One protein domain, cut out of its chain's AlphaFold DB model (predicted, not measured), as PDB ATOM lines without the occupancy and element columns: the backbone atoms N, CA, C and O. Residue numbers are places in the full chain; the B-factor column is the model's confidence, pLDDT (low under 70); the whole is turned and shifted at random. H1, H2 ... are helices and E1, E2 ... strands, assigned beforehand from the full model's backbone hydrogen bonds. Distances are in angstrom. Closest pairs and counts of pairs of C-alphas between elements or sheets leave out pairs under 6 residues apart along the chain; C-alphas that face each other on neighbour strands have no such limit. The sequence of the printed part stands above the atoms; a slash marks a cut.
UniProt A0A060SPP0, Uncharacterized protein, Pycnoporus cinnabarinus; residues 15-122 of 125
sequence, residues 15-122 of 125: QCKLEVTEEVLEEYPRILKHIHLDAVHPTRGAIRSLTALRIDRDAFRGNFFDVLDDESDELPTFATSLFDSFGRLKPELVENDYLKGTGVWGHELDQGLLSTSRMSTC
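AT A GLANCE: This is residues 15 to 122 of the 125 residues of an uncharacterized protein of Pycnoporus cinnabarinus (UniProt A0A060SPP0). A long, twisted blade of four strands, E1 to E4, with no named helix over its faces, runs at one end into a loose head of small helices and loops. In the head, the helical hairpin H1 and H2 lies near the ends of the strands, and the short H3 and H4, with the long link between them, reach farther out. The printed part has 108 residues, with E1, E2, E3, H1, H2, H3, H4 and E4 along the chain. The sheet is antiparallel throughout, in the order E1, E2, E3, E4, and the class is mixed, helices and strands. The whole is loose, with a radius of gyration of the C-alphas of 16.5 A, and only just elongated, spanning 52 by 35 by 23 A.

HOW THE PARTS SIT: E1, residues 17 to 24, E2, residues 32 to 41, and E3, residues 45 to 55, form a meander, each strand the antiparallel neighbour of the one before. In the hairpin E1 and E2, at 160 degrees, N 21 and O 36 are 2.9 A apart, within hydrogen-bond range. In the hairpin E2 and E3, at 163 degrees, N 37 and O 50 are 2.8 A apart. E3 bends by 61 degrees at residue 48. E4, residues 114 to 121, is an edge strand of the sheet, as is E1, and is antiparallel to its neighbour E3 at 159 degrees, with N 118 and O 51 2.8 A apart, within hydrogen-bond range. H1, residues 64 to 69, is only just not on the sheet, with 4 pairs of C-alphas within 10 A. It touches H2, residues 74 to 82, at a shallow tilt of 26 degrees, opposite ways; the closest C-alphas, of Asp 69 and Pro 76, are 5.4 A apart. H3, residues 91 to 95, is close to H2 but not clearly touching it, with the C-alphas of Leu 82 and Leu 93 closest at 7.5 A. H4, residues 107 to 110, is likewise close to H3 but not clearly touching it, with the C-alphas of Val 94 and His 107 closest at 7.4 A. H2 and H4 are apart. In H2 and H3 every O i to N i+4 pair is within hydrogen-bond range, in H1 1 of 2; H4 is too short for such a pair.

IN THESE COORDINATES: E1 begins at C-alpha 17, (26.640, -125.003, 22.292), and is 22.9 A long. E2 and E3 each measure 29.1 A, H2 13.0 A. E4, 23.7 A, ends at C-alpha 121, (42.050, -129.856, 22.145).

THE WHOLE: The C-alphas farthest apart, of Thr 43 and Asn 96, are 52.3 A apart. The printed part has no cut. The link from H3 to H4 is long, with 11 residues. Mean pLDDT of the printed part is 84.6; residues 103, 105 and 122 are under 70.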
ATOM      1  N   GLN A  15      24.325-130.872  18.801       83.00
ATOM      2  CA  GLN A  15      24.041-130.844  20.236       83.00
ATOM      3  C   GLN A  15      24.970-129.899  21.000       83.00
ATOM      4  O   GLN A  15      24.717-129.612  22.171       83.00
ATOM      5  N   CYS A  16      26.050-129.437  20.369       83.94
ATOM      6  CA  CYS A  16      27.024-128.567  21.006       83.94
ATOM      7  C   CYS A  16      26.516-127.126  21.049       83.94
ATOM      8  O   CYS A  16      25.920-126.621  20.098       83.94
ATOM      9  N   LYS A  17      26.804-126.448  22.155       90.00
ATOM     10  CA  LYS A  17      26.640-125.003  22.292       90.00
ATOM     11  C   LYS A  17      28.005-124.341  22.213       90.00
ATOM     12  O   LYS A  17      29.005-124.951  22.580       90.00
ATOM     13  N   LEU A  18      28.024-123.108  21.730       89.88
ATOM     14  CA  LEU A  18      29.205-122.266  21.784       89.88
ATOM     15  C   LEU A  18      29.078-121.350  22.998       89.88
ATOM     16  O   LEU A  18      28.134-120.564  23.079       89.88
ATOM     17  N   GLU A  19      30.008-121.472  23.932       92.12
ATOM     18  CA  GLU A  19      30.163-120.536  25.038       92.12
ATOM     19  C   GLU A  19      31.268-119.549  24.673       92.12
ATOM     20  O   GLU A  19      32.343-119.947  24.227       92.12
ATOM     21  N   VAL A  20      30.964-118.256  24.796       92.19
ATOM     22  CA  VAL A  20      31.878-117.162  24.461       92.19
ATOM     23  C   VAL A  20      32.140-116.370  25.729       92.19
ATOM     24  O   VAL A  20      31.195-115.856  26.331       92.19
ATOM     25  N   THR A  21      33.402-116.248  26.115       93.44
ATOM     26  CA  THR A  21      33.826-115.378  27.210       93.44
ATOM     27  C   THR A  21      34.870-114.392  26.713       93.44
ATOM     28  O   THR A  21      35.693-114.698  25.854       93.44
ATOM     29  N   GLU A  22      34.788-113.171  27.227       92.12
ATOM     30  CA  GLU A  22      35.730-112.099  26.931       92.12
ATOM     31  C   GLU A  22      36.460-111.750  28.224       92.12
ATOM     32  O   GLU A  22      35.826-111.469  29.242       92.12
ATOM     33  N   GLU A  23      37.782-111.777  28.168       89.94
ATOM     34  CA  GLU A  23      38.666-111.361  29.244       89.94
ATOM     35  C   GLU A  23      39.452-110.136  28.782       89.94
ATOM     36  O   GLU A  23      39.994-110.075  27.677       89.94
ATOM     37  N   VAL A  24      39.444-109.106  29.616       85.31
ATOM     38  CA  VAL A  24      40.112-107.840  29.335       85.31
ATOM     39  C   VAL A  24      41.470-107.876  30.019       85.31
ATOM     40  O   VAL A  24      41.520-108.113  31.223       85.31
ATOM     41  N   LEU A  25      42.552-107.608  29.285       79.88
ATOM     42  CA  LEU A  25      43.880-107.518  29.895       79.88
ATOM     43  C   LEU A  25      43.945-106.295  30.807       79.88
ATOM     44  O   LEU A  25      43.645-105.183  30.369       79.88
ATOM     45  N   GLU A  26      44.376-106.487  32.053       79.44
ATOM     46  CA  GLU A  26      44.464-105.404  33.041       79.44
ATOM     47  C   GLU A  26      45.425-104.291  32.607       79.44
ATOM     48  O   GLU A  26      45.143-103.111  32.823       79.44
ATOM     49  N   GLU A  27      46.523-104.656  31.947       80.75
ATOM     50  CA  GLU A  27      47.556-103.723  31.488       80.75
ATOM     51  C   GLU A  27      47.078-102.885  30.293       80.75
ATOM     52  O   GLU A  27      47.367-101.689  30.199       80.75
ATOM     53  N   TYR A  28      46.255-103.478  29.422       82.25
ATOM     54  CA  TYR A  28      45.853-102.880  28.148       82.25
ATOM     55  C   TYR A  28      44.355-103.041  27.840       82.25
ATOM     56  O   TYR A  28      43.979-103.487  26.751       82.25
ATOM     57  N   PRO A  29      43.449-102.589  28.727       81.19
ATOM     58  CA  PRO A  29      42.044-103.005  28.720       81.19
ATOM     59  C   PRO A  29      41.221-102.509  27.524       81.19
ATOM     60  O   PRO A  29      40.112-102.977  27.255       81.19
ATOM     61  N   ARG A  30      41.735-101.506  26.808       81.75
ATOM     62  CA  ARG A  30      41.105-100.940  25.605       81.75
ATOM     63  C   ARG A  30      41.741-101.437  24.313       81.75
ATOM     64  O   ARG A  30      41.175-101.198  23.256       81.75
ATOM     65  N   ILE A  31      42.903-102.073  24.414       86.81
ATOM     66  CA  ILE A  31      43.787-102.359  23.289       86.81
ATOM     67  C   ILE A  31      43.801-103.862  23.005       86.81
ATOM     68  O   ILE A  31      43.672-104.265  21.850       86.81
ATOM     69  N   LEU A  32      43.897-104.679  24.059       88.44
ATOM     70  CA  LEU A  32      43.973-106.131  23.983       88.44
ATOM     71  C   LEU A  32      42.830-106.783  24.757       88.44
ATOM     72  O   LEU A  32      42.500-106.391  25.880       88.44
ATOM     73  N   LYS A  33      42.225-107.795  24.139       91.06
ATOM     74  CA  LYS A  33      41.144-108.591  24.727       91.06
ATOM     75  C   LYS A  33      41.307-110.050  24.344       91.06
ATOM     76  O   LYS A  33      41.449-110.354  23.159       91.06
ATOM     77  N   HIS A  34      41.225-110.943  25.320       90.81
ATOM     78  CA  HIS A  34      41.115-112.375  25.069       90.81
ATOM     79  C   HIS A  34      39.663-112.734  24.848       90.81
ATOM     80  O   HIS A  34      38.768-112.302  25.567       90.81
ATOM     81  N   ILE A  35      39.434-113.538  23.826       92.25
ATOM     82  CA  ILE A  35      38.141-114.120  23.525       92.25
ATOM     83  C   ILE A  35      38.332-115.625  23.619       92.25
ATOM     84  O   ILE A  35      39.049-116.216  22.808       92.25
ATOM     85  N   HIS A  36      37.684-116.248  24.596       92.38
ATOM     86  CA  HIS A  36      37.646-117.694  24.724       92.38
ATOM     87  C   HIS A  36      36.327-118.221  24.176       92.38
ATOM     88  O   HIS A  36      35.244-117.697  24.437       92.38
ATOM     89  N   LEU A  37      36.445-119.260  23.363       91.88
ATOM     90  CA  LEU A  37      35.354-119.892  22.652       91.88
ATOM     91  C   LEU A  37      35.395-121.384  22.950       91.88
ATOM     92  O   LEU A  37      36.292-122.082  22.474       91.88
ATOM     93  N   ASP A  38      34.410-121.875  23.692       91.19
ATOM     94  CA  ASP A  38      34.287-123.286  24.040       91.19
ATOM     95  C   ASP A  38      33.099-123.922  23.322       91.19
ATOM     96  O   ASP A  38      31.947-123.508  23.456       91.19
ATOM     97  N   ALA A  39      33.372-124.983  22.564       90.62
ATOM     98  CA  ALA A  39      32.336-125.855  22.031       90.62
ATOM     99  C   ALA A  39      31.976-126.897  23.097       90.62
ATOM    100  O   ALA A  39      32.719-127.860  23.322       90.62
ATOM    101  N   VAL A  40      30.834-126.709  23.753       90.81
ATOM    102  CA  VAL A  40      30.392-127.490  24.910       90.81
ATOM    103  C   VAL A  40      29.298-128.468  24.509       90.81
ATOM    104  O   VAL A  40      28.241-128.080  24.013       90.81
ATOM    105  N   HIS A  41      29.526-129.754  24.767       88.31
ATOM    106  CA  HIS A  41      28.509-130.785  24.600       88.31
ATOM    107  C   HIS A  41      27.782-131.068  25.921       88.31
ATOM    108  O   HIS A  41      28.452-131.270  26.937       88.31
ATOM    109  N   PRO A  42      26.441-131.212  25.921       85.88
ATOM    110  CA  PRO A  42      25.633-131.337  27.135       85.88
ATOM    111  C   PRO A  42      26.096-132.419  28.114       85.88
ATOM    112  O   PRO A  42      26.008-132.244  29.323       85.88
ATOM    113  N   THR A  43      26.592-133.546  27.598       85.88
ATOM    114  CA  THR A  43      27.021-134.689  28.424       85.88
ATOM    115  C   THR A  43      28.532-134.844  28.557       85.88
ATOM    116  O   THR A  43      28.979-135.643  29.374       85.88
ATOM    117  N   ARG A  44      29.330-134.138  27.744       80.38
ATOM    118  CA  ARG A  44      30.798-134.304  27.722       80.38
ATOM    119  C   ARG A  44      31.562-133.052  28.145       80.38
ATOM    120  O   ARG A  44      32.778-133.130  28.273       80.38
ATOM    121  N   GLY A  45      30.870-131.937  28.375       85.00
ATOM    122  CA  GLY A  45      31.506-130.654  28.652       85.00
ATOM    123  C   GLY A  45      32.220-130.101  27.417       85.00
ATOM    124  O   GLY A  45      31.861-130.436  26.284       85.00
ATOM    125  N   ALA A  46      33.221-129.249  27.633       85.25
ATOM    126  CA  ALA A  46      34.015-128.654  26.562       85.25
ATOM    127  C   ALA A  46      34.746-129.732  25.740       85.25
ATOM    128  O   ALA A  46      35.505-130.552  26.263       85.25
ATOM    129  N   ILE A  47      34.506-129.741  24.429       89.06
ATOM    130  CA  ILE A  47      35.156-130.653  23.476       89.06
ATOM    131  C   ILE A  47      36.353-129.963  22.821       89.06
ATOM    132  O   ILE A  47      37.400-130.581  22.592       89.06
ATOM    133  N   ARG A  48      36.187-128.684  22.482       87.50
ATOM    134  CA  ARG A  48      37.184-127.854  21.810       87.50
ATOM    135  C   ARG A  48      37.152-126.460  22.393       87.50
ATOM    136  O   ARG A  48      36.071-125.963  22.688       87.50
ATOM    137  N   SER A  49      38.332-125.865  22.442       89.94
ATOM    138  CA  SER A  49      38.530-124.501  22.895       89.94
ATOM    139  C   SER A  49      39.302-123.743  21.827       89.94
ATOM    140  O   SER A  49      40.199-124.290  21.170       89.94
ATOM    141  N   LEU A  50      38.947-122.483  21.643       91.75
ATOM    142  CA  LEU A  50      39.690-121.532  20.843       91.75
ATOM    143  C   LEU A  50      39.918-120.291  21.693       91.75
ATOM    144  O   LEU A  50      38.975-119.723  22.232       91.75
ATOM    145  N   THR A  51      41.177-119.893  21.798       90.25
ATOM    146  CA  THR A  51      41.545-118.606  22.377       90.25
ATOM    147  C   THR A  51      41.930-117.700  21.228       90.25
ATOM    148  O   THR A  51      42.746-118.075  20.383       90.25
ATOM    149  N   ALA A  52      41.322-116.527  21.181       90.69
ATOM    150  CA  ALA A  52      41.667-115.485  20.243       90.69
ATOM    151  C   ALA A  52      42.093-114.226  20.986       90.69
ATOM    152  O   ALA A  52      41.506-113.876  22.005       90.69
ATOM    153  N   LEU A  53      43.092-113.541  20.445       90.56
ATOM    154  CA  LEU A  53      43.498-112.229  20.910       90.56
ATOM    155  C   LEU A  53      42.962-111.196  19.929       90.56
ATOM    156  O   LEU A  53      43.297-111.229  18.744       90.56
ATOM    157  N   ARG A  54      42.132-110.285  20.423       90.44
ATOM    158  CA  ARG A  54      41.631-109.134  19.676       90.44
ATOM    159  C   ARG A  54      42.496-107.918  19.983       90.44
ATOM    160  O   ARG A  54      42.720-107.596  21.147       90.44
ATOM    161  N   ILE A  55      42.908-107.235  18.922       89.00
ATOM    162  CA  ILE A  55      43.903-106.167  18.927       89.00
ATOM    163  C   ILE A  55      43.299-104.918  18.270       89.00
ATOM    164  O   ILE A  55      42.997-104.920  17.071       89.00
ATOM    165  N   ASP A  56      43.132-103.848  19.045       88.69
ATOM    166  CA  ASP A  56      42.708-102.531  18.556       88.69
ATOM    167  C   ASP A  56      43.920-101.638  18.267       88.69
ATOM    168  O   ASP A  56      44.424-100.932  19.139       88.69
ATOM    169  N   ARG A  57      44.405-101.700  17.024       84.56
ATOM    170  CA  ARG A  57      45.644-101.040  16.581       84.56
ATOM    171  C   ARG A  57      45.612 -99.522  16.662       84.56
ATOM    172  O   ARG A  57      46.628 -98.906  16.984       84.56
ATOM    173  N   ASP A  58      44.446 -98.928  16.438       82.56
ATOM    174  CA  ASP A  58      44.282 -97.475  16.467       82.56
ATOM    175  C   ASP A  58      44.511 -96.912  17.881       82.56
ATOM    176  O   ASP A  58      44.861 -95.740  18.059       82.56
ATOM    177  N   ALA A  59      44.379 -97.761  18.905       83.38
ATOM    178  CA  ALA A  59      44.592 -97.390  20.293       83.38
ATOM    179  C   ALA A  59      46.071 -97.399  20.736       83.38
ATOM    180  O   ALA A  59      46.378 -96.781  21.758       83.38
ATOM    181  N   PHE A  60      46.998 -98.019  19.987       78.62
ATOM    182  CA  PHE A  60      48.397 -98.197  20.424       78.62
ATOM    183  C   PHE A  60      49.256 -96.930  20.330       78.62
ATOM    184  O   PHE A  60      50.294 -96.856  20.982       78.62
ATOM    185  N   ARG A  61      48.858 -95.924  19.535       76.56
ATOM    186  CA  ARG A  61      49.540 -94.611  19.422       76.56
ATOM    187  C   ARG A  61      51.075 -94.674  19.246       76.56
ATOM    188  O   ARG A  61      51.770 -93.766  19.690       76.56
ATOM    189  N   GLY A  62      51.592 -95.706  18.575       80.50
ATOM    190  CA  GLY A  62      53.028 -95.898  18.322       80.50
ATOM    191  C   GLY A  62      53.739 -96.886  19.255       80.50
ATOM    192  O   GLY A  62      54.895 -97.202  19.002       80.50
ATOM    193  N   ASN A  63      53.050 -97.429  20.262       82.44
ATOM    194  CA  ASN A  63      53.581 -98.454  21.170       82.44
ATOM    195  C   ASN A  63      53.153 -99.869  20.738       82.44
ATOM    196  O   ASN A  63      52.886-100.724  21.576       82.44
ATOM    197  N   PHE A  64      52.987-100.106  19.431       84.06
ATOM    198  CA  PHE A  64      52.375-101.341  18.932       84.06
ATOM    199  C   PHE A  64      53.144-102.597  19.339       84.06
ATOM    200  O   PHE A  64      52.541-103.564  19.788       84.06
ATOM    201  N   PHE A  65      54.470-102.579  19.207       85.50
ATOM    202  CA  PHE A  65      55.287-103.750  19.505       85.50
ATOM    203  C   PHE A  65      55.452-103.995  21.000       85.50
ATOM    204  O   PHE A  65      55.313-105.138  21.408       85.50
ATOM    205  N   ASP A  66      55.656-102.944  21.800       84.25
ATOM    206  CA  ASP A  66      55.860-103.066  23.251       84.25
ATOM    207  C   ASP A  66      54.682-103.790  23.917       84.25
ATOM    208  O   ASP A  66      54.852-104.759  24.643       84.25
ATOM    209  N   VAL A  67      53.461-103.388  23.563       83.19
ATOM    210  CA  VAL A  67      52.228-103.972  24.105       83.19
ATOM    211  C   VAL A  67      52.009-105.425  23.649       83.19
ATOM    212  O   VAL A  67      51.329-106.186  24.330       83.19
ATOM    213  N   LEU A  68      52.538-105.826  22.487       84.50
ATOM    214  CA  LEU A  68      52.451-107.214  22.016       84.50
ATOM    215  C   LEU A  68      53.565-108.106  22.579       84.50
ATOM    216  O   LEU A  68      53.382-109.323  22.607       84.50
ATOM    217  N   ASP A  69      54.688-107.516  22.996       83.69
ATOM    218  CA  ASP A  69      55.819-108.201  23.640       83.69
ATOM    219  C   ASP A  69      55.448-108.725  25.021       83.69
ATOM    220  O   ASP A  69      55.757-109.868  25.350       83.69
ATOM    221  N   ASP A  70      54.662-107.944  25.763       81.06
ATOM    222  CA  ASP A  70      54.146-108.341  27.074       81.06
ATOM    223  C   ASP A  70      53.194-109.558  27.003       81.06
ATOM    224  O   ASP A  70      53.012-110.275  27.986       81.06
ATOM    225  N   GLU A  71      52.592-109.822  25.837       81.00
ATOM    226  CA  GLU A  71      51.468-110.751  25.709       81.00
ATOM    227  C   GLU A  71      51.872-112.205  25.394       81.00
ATOM    228  O   GLU A  71      51.334-113.147  25.979       81.00
ATOM    229  N   SER A  72      52.807-112.439  24.463       77.06
ATOM    230  CA  SER A  72      53.371-113.786  24.241       77.06
ATOM    231  C   SER A  72      54.625-113.750  23.375       77.06
ATOM    232  O   SER A  72      54.655-112.988  22.423       77.06
ATOM    233  N   ASP A  73      55.571-114.672  23.559       75.06
ATOM    234  CA  ASP A  73      56.824-114.710  22.778       75.06
ATOM    235  C   ASP A  73      56.639-114.852  21.243       75.06
ATOM    236  O   ASP A  73      57.481-114.426  20.448       75.06
ATOM    237  N   GLU A  74      55.543-115.473  20.787       79.31
ATOM    238  CA  GLU A  74      55.293-115.718  19.354       79.31
ATOM    239  C   GLU A  74      54.703-114.491  18.634       79.31
ATOM    240  O   GLU A  74      54.923-114.286  17.433       79.31
ATOM    241  N   LEU A  75      53.951-113.662  19.359       82.19
ATOM    242  CA  LEU A  75      53.165-112.564  18.801       82.19
ATOM    243  C   LEU A  75      54.016-111.369  18.318       82.19
ATOM    244  O   LEU A  75      53.717-110.862  17.236       82.19
ATOM    245  N   PRO A  76      55.104-110.956  18.995       83.38
ATOM    246  CA  PRO A  76      56.044-109.938  18.531       83.38
ATOM    247  C   PRO A  76      56.738-110.340  17.248       83.38
ATOM    248  O   PRO A  76      56.866-109.533  16.331       83.38
ATOM    249  N   THR A  77      57.153-111.604  17.145       85.88
ATOM    250  CA  THR A  77      57.801-112.114  15.932       85.88
ATOM    251  C   THR A  77      56.837-112.033  14.749       85.88
ATOM    252  O   THR A  77      57.193-111.534  13.681       85.88
ATOM    253  N   PHE A  78      55.582-112.448  14.952       85.56
ATOM    254  CA  PHE A  78      54.528-112.280  13.956       85.56
ATOM    255  C   PHE A  78      54.305-110.798  13.609       85.56
ATOM    256  O   PHE A  78      54.355-110.423  12.435       85.56
ATOM    257  N   ALA A  79      54.120-109.944  14.615       88.00
ATOM    258  CA  ALA A  79      53.779-108.541  14.436       88.00
ATOM    259  C   ALA A  79      54.885-107.746  13.734       88.00
ATOM    260  O   ALA A  79      54.610-107.042  12.769       88.00
ATOM    261  N   THR A  80      56.137-107.901  14.161       89.06
ATOM    262  CA  THR A  80      57.297-107.214  13.572       89.06
ATOM    263  C   THR A  80      57.631-107.706  12.170       89.06
ATOM    264  O   THR A  80      58.246-106.971  11.399       89.06
ATOM    265  N   SER A  81      57.232-108.930  11.806       88.50
ATOM    266  CA  SER A  81      57.416-109.430  10.441       88.50
ATOM    267  C   SER A  81      56.477-108.738   9.448       88.50
ATOM    268  O   SER A  81      56.921-108.370   8.361       88.50
ATOM    269  N   LEU A  82      55.225-108.487   9.847       88.44
ATOM    270  CA  LEU A  82      54.166-108.002   8.959       88.44
ATOM    271  C   LEU A  82      53.912-106.499   9.051       88.44
ATOM    272  O   LEU A  82      53.649-105.859   8.034       88.44
ATOM    273  N   PHE A  83      53.977-105.937  10.253       90.56
ATOM    274  CA  PHE A  83      53.541-104.576  10.530       90.56
ATOM    275  C   PHE A  83      54.712-103.650  10.875       90.56
ATOM    276  O   PHE A  83      55.819-104.096  11.185       90.56
ATOM    277  N   ASP A  84      54.466-102.345  10.802       88.75
ATOM    278  CA  ASP A  84      55.324-101.293  11.339       88.75
ATOM    279  C   ASP A  84      54.975-100.966  12.808       88.75
ATOM    280  O   ASP A  84      54.068-101.550  13.404       88.75
ATOM    281  N   SER A  85      55.685-100.007  13.411       86.06
ATOM    282  CA  SER A  85      55.462 -99.591  14.806       86.06
ATOM    283  C   SER A  85      54.107 -98.910  15.052       86.06
ATOM    284  O   SER A  85      53.730 -98.676  16.199       86.06
ATOM    285  N   PHE A  86      53.368 -98.578  13.991       84.50
ATOM    286  CA  PHE A  86      52.005 -98.053  14.052       84.50
ATOM    287  C   PHE A  86      50.953 -99.140  13.795       84.50
ATOM    288  O   PHE A  86      49.764 -98.832  13.754       84.50
ATOM    289  N   GLY A  87      51.367-100.400  13.625       85.88
ATOM    290  CA  GLY A  87      50.475-101.514  13.330       85.88
ATOM    291  C   GLY A  87      49.975-101.542  11.884       85.88
ATOM    292  O   GLY A  87      49.005-102.243  11.602       85.88
ATOM    293  N   ARG A  88      50.603-100.802  10.964       88.69
ATOM    294  CA  ARG A  88      50.262-100.812   9.531       88.69
ATOM    295  C   ARG A  88      51.076-101.859   8.801       88.69
ATOM    296  O   ARG A  88      52.222-102.106   9.161       88.69
ATOM    297  N   LEU A  89      50.482-102.495   7.802       89.06
ATOM    298  CA  LEU A  89      51.151-103.497   6.991       89.06
ATOM    299  C   LEU A  89      52.340-102.844   6.281       89.06
ATOM    300  O   LEU A  89      52.230-101.750   5.722       89.06
ATOM    301  N   LYS A  90      53.499-103.502   6.311       89.56
ATOM    302  CA  LYS A  90      54.696-102.937   5.690       89.56
ATOM    303  C   LYS A  90      54.485-102.749   4.181       89.56
ATOM    304  O   LYS A  90      54.040-103.692   3.521       89.56
ATOM    305  N   PRO A  91      54.885-101.600   3.602       87.38
ATOM    306  CA  PRO A  91      54.711-101.329   2.173       87.38
ATOM    307  C   PRO A  91      55.345-102.392   1.274       87.38
ATOM    308  O   PRO A  91      54.784-102.764   0.248       87.38
ATOM    309  N   GLU A  92      56.475-102.965   1.698       86.69
ATOM    310  CA  GLU A  92      57.160-104.038   0.975       86.69
ATOM    311  C   GLU A  92      56.312-105.306   0.802       86.69
ATOM    312  O   GLU A  92      56.541-106.054  -0.141       86.69
ATOM    313  N   LEU A  93      55.315-105.544   1.660       84.88
ATOM    314  CA  LEU A  93      54.391-106.676   1.545       84.88
ATOM    315  C   LEU A  93      53.184-106.370   0.649       84.88
ATOM    316  O   LEU A  93      52.498-107.295   0.227       84.88
ATOM    317  N   VAL A  94      52.933-105.096   0.343       84.38
ATOM    318  CA  VAL A  94      51.830-104.650  -0.523       84.38
ATOM    319  C   VAL A  94      52.321-104.410  -1.949       84.38
ATOM    320  O   VAL A  94      51.693-104.826  -2.923       84.38
ATOM    321  N   GLU A  95      53.467-103.746  -2.078       83.62
ATOM    322  CA  GLU A  95      53.978-103.222  -3.343       83.62
ATOM    323  C   GLU A  95      54.874-104.222  -4.086       83.62
ATOM    324  O   GLU A  95      55.000-104.153  -5.309       83.62
ATOM    325  N   ASN A  96      55.496-105.169  -3.379       82.06
ATOM    326  CA  ASN A  96      56.427-106.115  -3.988       82.06
ATOM    327  C   ASN A  96      55.687-107.309  -4.608       82.06
ATOM    328  O   ASN A  96      55.101-108.127  -3.898       82.06
ATOM    329  N   ASP A  97      55.788-107.458  -5.930       78.44
ATOM    330  CA  ASP A  97      55.149-108.537  -6.696       78.44
ATOM    331  C   ASP A  97      55.530-109.955  -6.244       78.44
ATOM    332  O   ASP A  97      54.768-110.892  -6.476       78.44
ATOM    333  N   TYR A  98      56.682-110.124  -5.591       78.88
ATOM    334  CA  TYR A  98      57.136-111.412  -5.071       78.88
ATOM    335  C   TYR A  98      56.674-111.668  -3.629       78.88
ATOM    336  O   TYR A  98      56.347-112.802  -3.284       78.88
ATOM    337  N   LEU A  99      56.630-110.632  -2.782       77.44
ATOM    338  CA  LEU A  99      56.294-110.778  -1.356       77.44
ATOM    339  C   LEU A  99      54.792-110.697  -1.074       77.44
ATOM    340  O   LEU A  99      54.323-111.332  -0.132       77.44
ATOM    341  N   LYS A 100      54.018-109.992  -1.909       76.12
ATOM    342  CA  LYS A 100      52.561-109.845  -1.735       76.12
ATOM    343  C   LYS A 100      51.764-111.135  -1.969       76.12
ATOM    344  O   LYS A 100      50.545-111.171  -1.785       76.12
ATOM    345  N   GLY A 101      52.429-112.202  -2.418       73.88
ATOM    346  CA  GLY A 101      51.802-113.481  -2.737       73.88
ATOM    347  C   GLY A 101      50.732-113.329  -3.821       73.88
ATOM    348  O   GLY A 101      50.972-112.751  -4.877       73.88
ATOM    349  N   THR A 102      49.524-113.828  -3.561       73.50
ATOM    350  CA  THR A 102      48.377-113.688  -4.475       73.50
ATOM    351  C   THR A 102      47.807-112.266  -4.539       73.50
ATOM    352  O   THR A 102      46.880-112.031  -5.310       73.50
ATOM    353  N   GLY A 103      48.328-111.322  -3.743       66.38
ATOM    354  CA  GLY A 103      47.838-109.943  -3.685       66.38
ATOM    355  C   GLY A 103      46.456-109.813  -3.044       66.38
ATOM    356  O   GLY A 103      45.742-108.857  -3.321       66.38
ATOM    357  N   VAL A 104      46.051-110.790  -2.226       70.75
ATOM    358  CA  VAL A 104      44.735-110.800  -1.555       70.75
ATOM    359  C   VAL A 104      44.661-109.782  -0.415       70.75
ATOM    360  O   VAL A 104      43.569-109.368  -0.042       70.75
ATOM    361  N   TRP A 105      45.806-109.371   0.126       69.75
ATOM    362  CA  TRP A 105      45.882-108.447   1.249       69.75
ATOM    363  C   TRP A 105      46.684-107.213   0.838       69.75
ATOM    364  O   TRP A 105      47.830-107.346   0.408       69.75
ATOM    365  N   GLY A 106      46.079-106.033   0.954       77.75
ATOM    366  CA  GLY A 106      46.725-104.742   0.764       77.75
ATOM    367  C   GLY A 106      46.452-103.825   1.953       77.75
ATOM    368  O   GLY A 106      46.412-104.264   3.105       77.75
ATOM    369  N   HIS A 107      46.230-102.541   1.676       83.94
ATOM    370  CA  HIS A 107      45.942-101.527   2.696       83.94
ATOM    371  C   HIS A 107      44.628-101.757   3.456       83.94
ATOM    372  O   HIS A 107      44.362-101.079   4.446       83.94
ATOM    373  N   GLU A 108      43.806-102.729   3.053       83.06
ATOM    374  CA  GLU A 108      42.667-103.183   3.851       83.06
ATOM    375  C   GLU A 108      43.120-103.685   5.226       83.06
ATOM    376  O   GLU A 108      42.414-103.493   6.216       83.06
ATOM    377  N   LEU A 109      44.321-104.273   5.305       83.44
ATOM    378  CA  LEU A 109      44.918-104.666   6.573       83.44
ATOM    379  C   LEU A 109      45.419-103.485   7.392       83.44
ATOM    380  O   LEU A 109      45.758-103.729   8.535       83.44
ATOM    381  N   ASP A 110      45.441-102.238   6.921       84.25
ATOM    382  CA  ASP A 110      45.875-101.088   7.737       84.25
ATOM    383  C   ASP A 110      44.774-100.557   8.660       84.25
ATOM    384  O   ASP A 110      45.041 -99.722   9.521       84.25
ATOM    385  N   GLN A 111      43.537-101.024   8.480       82.56
ATOM    386  CA  GLN A 111      42.371-100.493   9.174       82.56
ATOM    387  C   GLN A 111      41.688-101.544  10.045       82.56
ATOM    388  O   GLN A 111      41.724-102.745   9.774       82.56
ATOM    389  N   GLY A 112      41.034-101.071  11.102       83.94
ATOM    390  CA  GLY A 112      40.206-101.901  11.964       83.94
ATOM    391  C   GLY A 112      40.989-102.876  12.843       83.94
ATOM    392  O   GLY A 112      42.197-102.761  13.071       83.94
ATOM    393  N   LEU A 113      40.241-103.842  13.370       87.62
ATOM    394  CA  LEU A 113      40.688-104.758  14.412       87.62
ATOM    395  C   LEU A 113      41.437-105.942  13.810       87.62
ATOM    396  O   LEU A 113      40.958-106.554  12.853       87.62
ATOM    397  N   LEU A 114      42.558-106.315  14.424       86.31
ATOM    398  CA  LEU A 114      43.191-107.602  14.154       86.31
ATOM    399  C   LEU A 114      42.746-108.627  15.185       86.31
ATOM    400  O   LEU A 114      42.523-108.302  16.353       86.31
ATOM    401  N   SER A 115      42.670-109.875  14.743       85.31
ATOM    402  CA  SER A 115      42.410-111.007  15.618       85.31
ATOM    403  C   SER A 115      43.360-112.138  15.266       85.31
ATOM    404  O   SER A 115      43.399-112.573  14.114       85.31
ATOM    405  N   THR A 116      44.103-112.638  16.246       85.12
ATOM    406  CA  THR A 116      44.828-113.909  16.122       85.12
ATOM    407  C   THR A 116      44.035-114.978  16.856       85.12
ATOM    408  O   THR A 116      43.310-114.676  17.800       85.12
ATOM    409  N   SER A 117      44.107-116.232  16.415       86.81
ATOM    410  CA  SER A 117      43.372-117.311  17.075       86.81
ATOM    411  C   SER A 117      44.173-118.594  17.104       86.81
ATOM    412  O   SER A 117      44.749-118.995  16.091       86.81
ATOM    413  N   ARG A 118      44.139-119.274  18.246       86.06
ATOM    414  CA  ARG A 118      44.745-120.581  18.447       86.06
ATOM    415  C   ARG A 118      43.689-121.559  18.930       86.06
ATOM    416  O   ARG A 118      43.042-121.357  19.955       86.06
ATOM    417  N   MET A 119      43.547-122.656  18.197       86.19
ATOM    418  CA  MET A 119      42.651-123.742  18.570       86.19
ATOM    419  C   MET A 119      43.408-124.798  19.375       86.19
ATOM    420  O   MET A 119      44.523-125.184  19.019       86.19
ATOM    421  N   SER A 120      42.791-125.306  20.437       82.31
ATOM    422  CA  SER A 120      43.342-126.374  21.265       82.31
ATOM    423  C   SER A 120      42.344-127.528  21.422       82.31
ATOM    424  O   SER A 120      41.136-127.416  21.185       82.31
ATOM    425  N   THR A 121      42.867-128.714  21.728       77.38
ATOM    426  CA  THR A 121      42.050-129.856  22.145       77.38
ATOM    427  C   THR A 121      41.813-129.766  23.643       77.38
ATOM    428  O   THR A 121      42.764-129.636  24.414       77.38
ATOM    429  N   CYS A 122      40.560-129.903  24.081       66.12
ATOM    430  CA  CYS A 122      40.288-130.006  25.507       66.12
ATOM    431  C   CYS A 122      40.836-131.354  26.011       66.12
ATOM    432  O   CYS A 122      40.478-132.418  25.488       66.12
TER     433      CYS A 122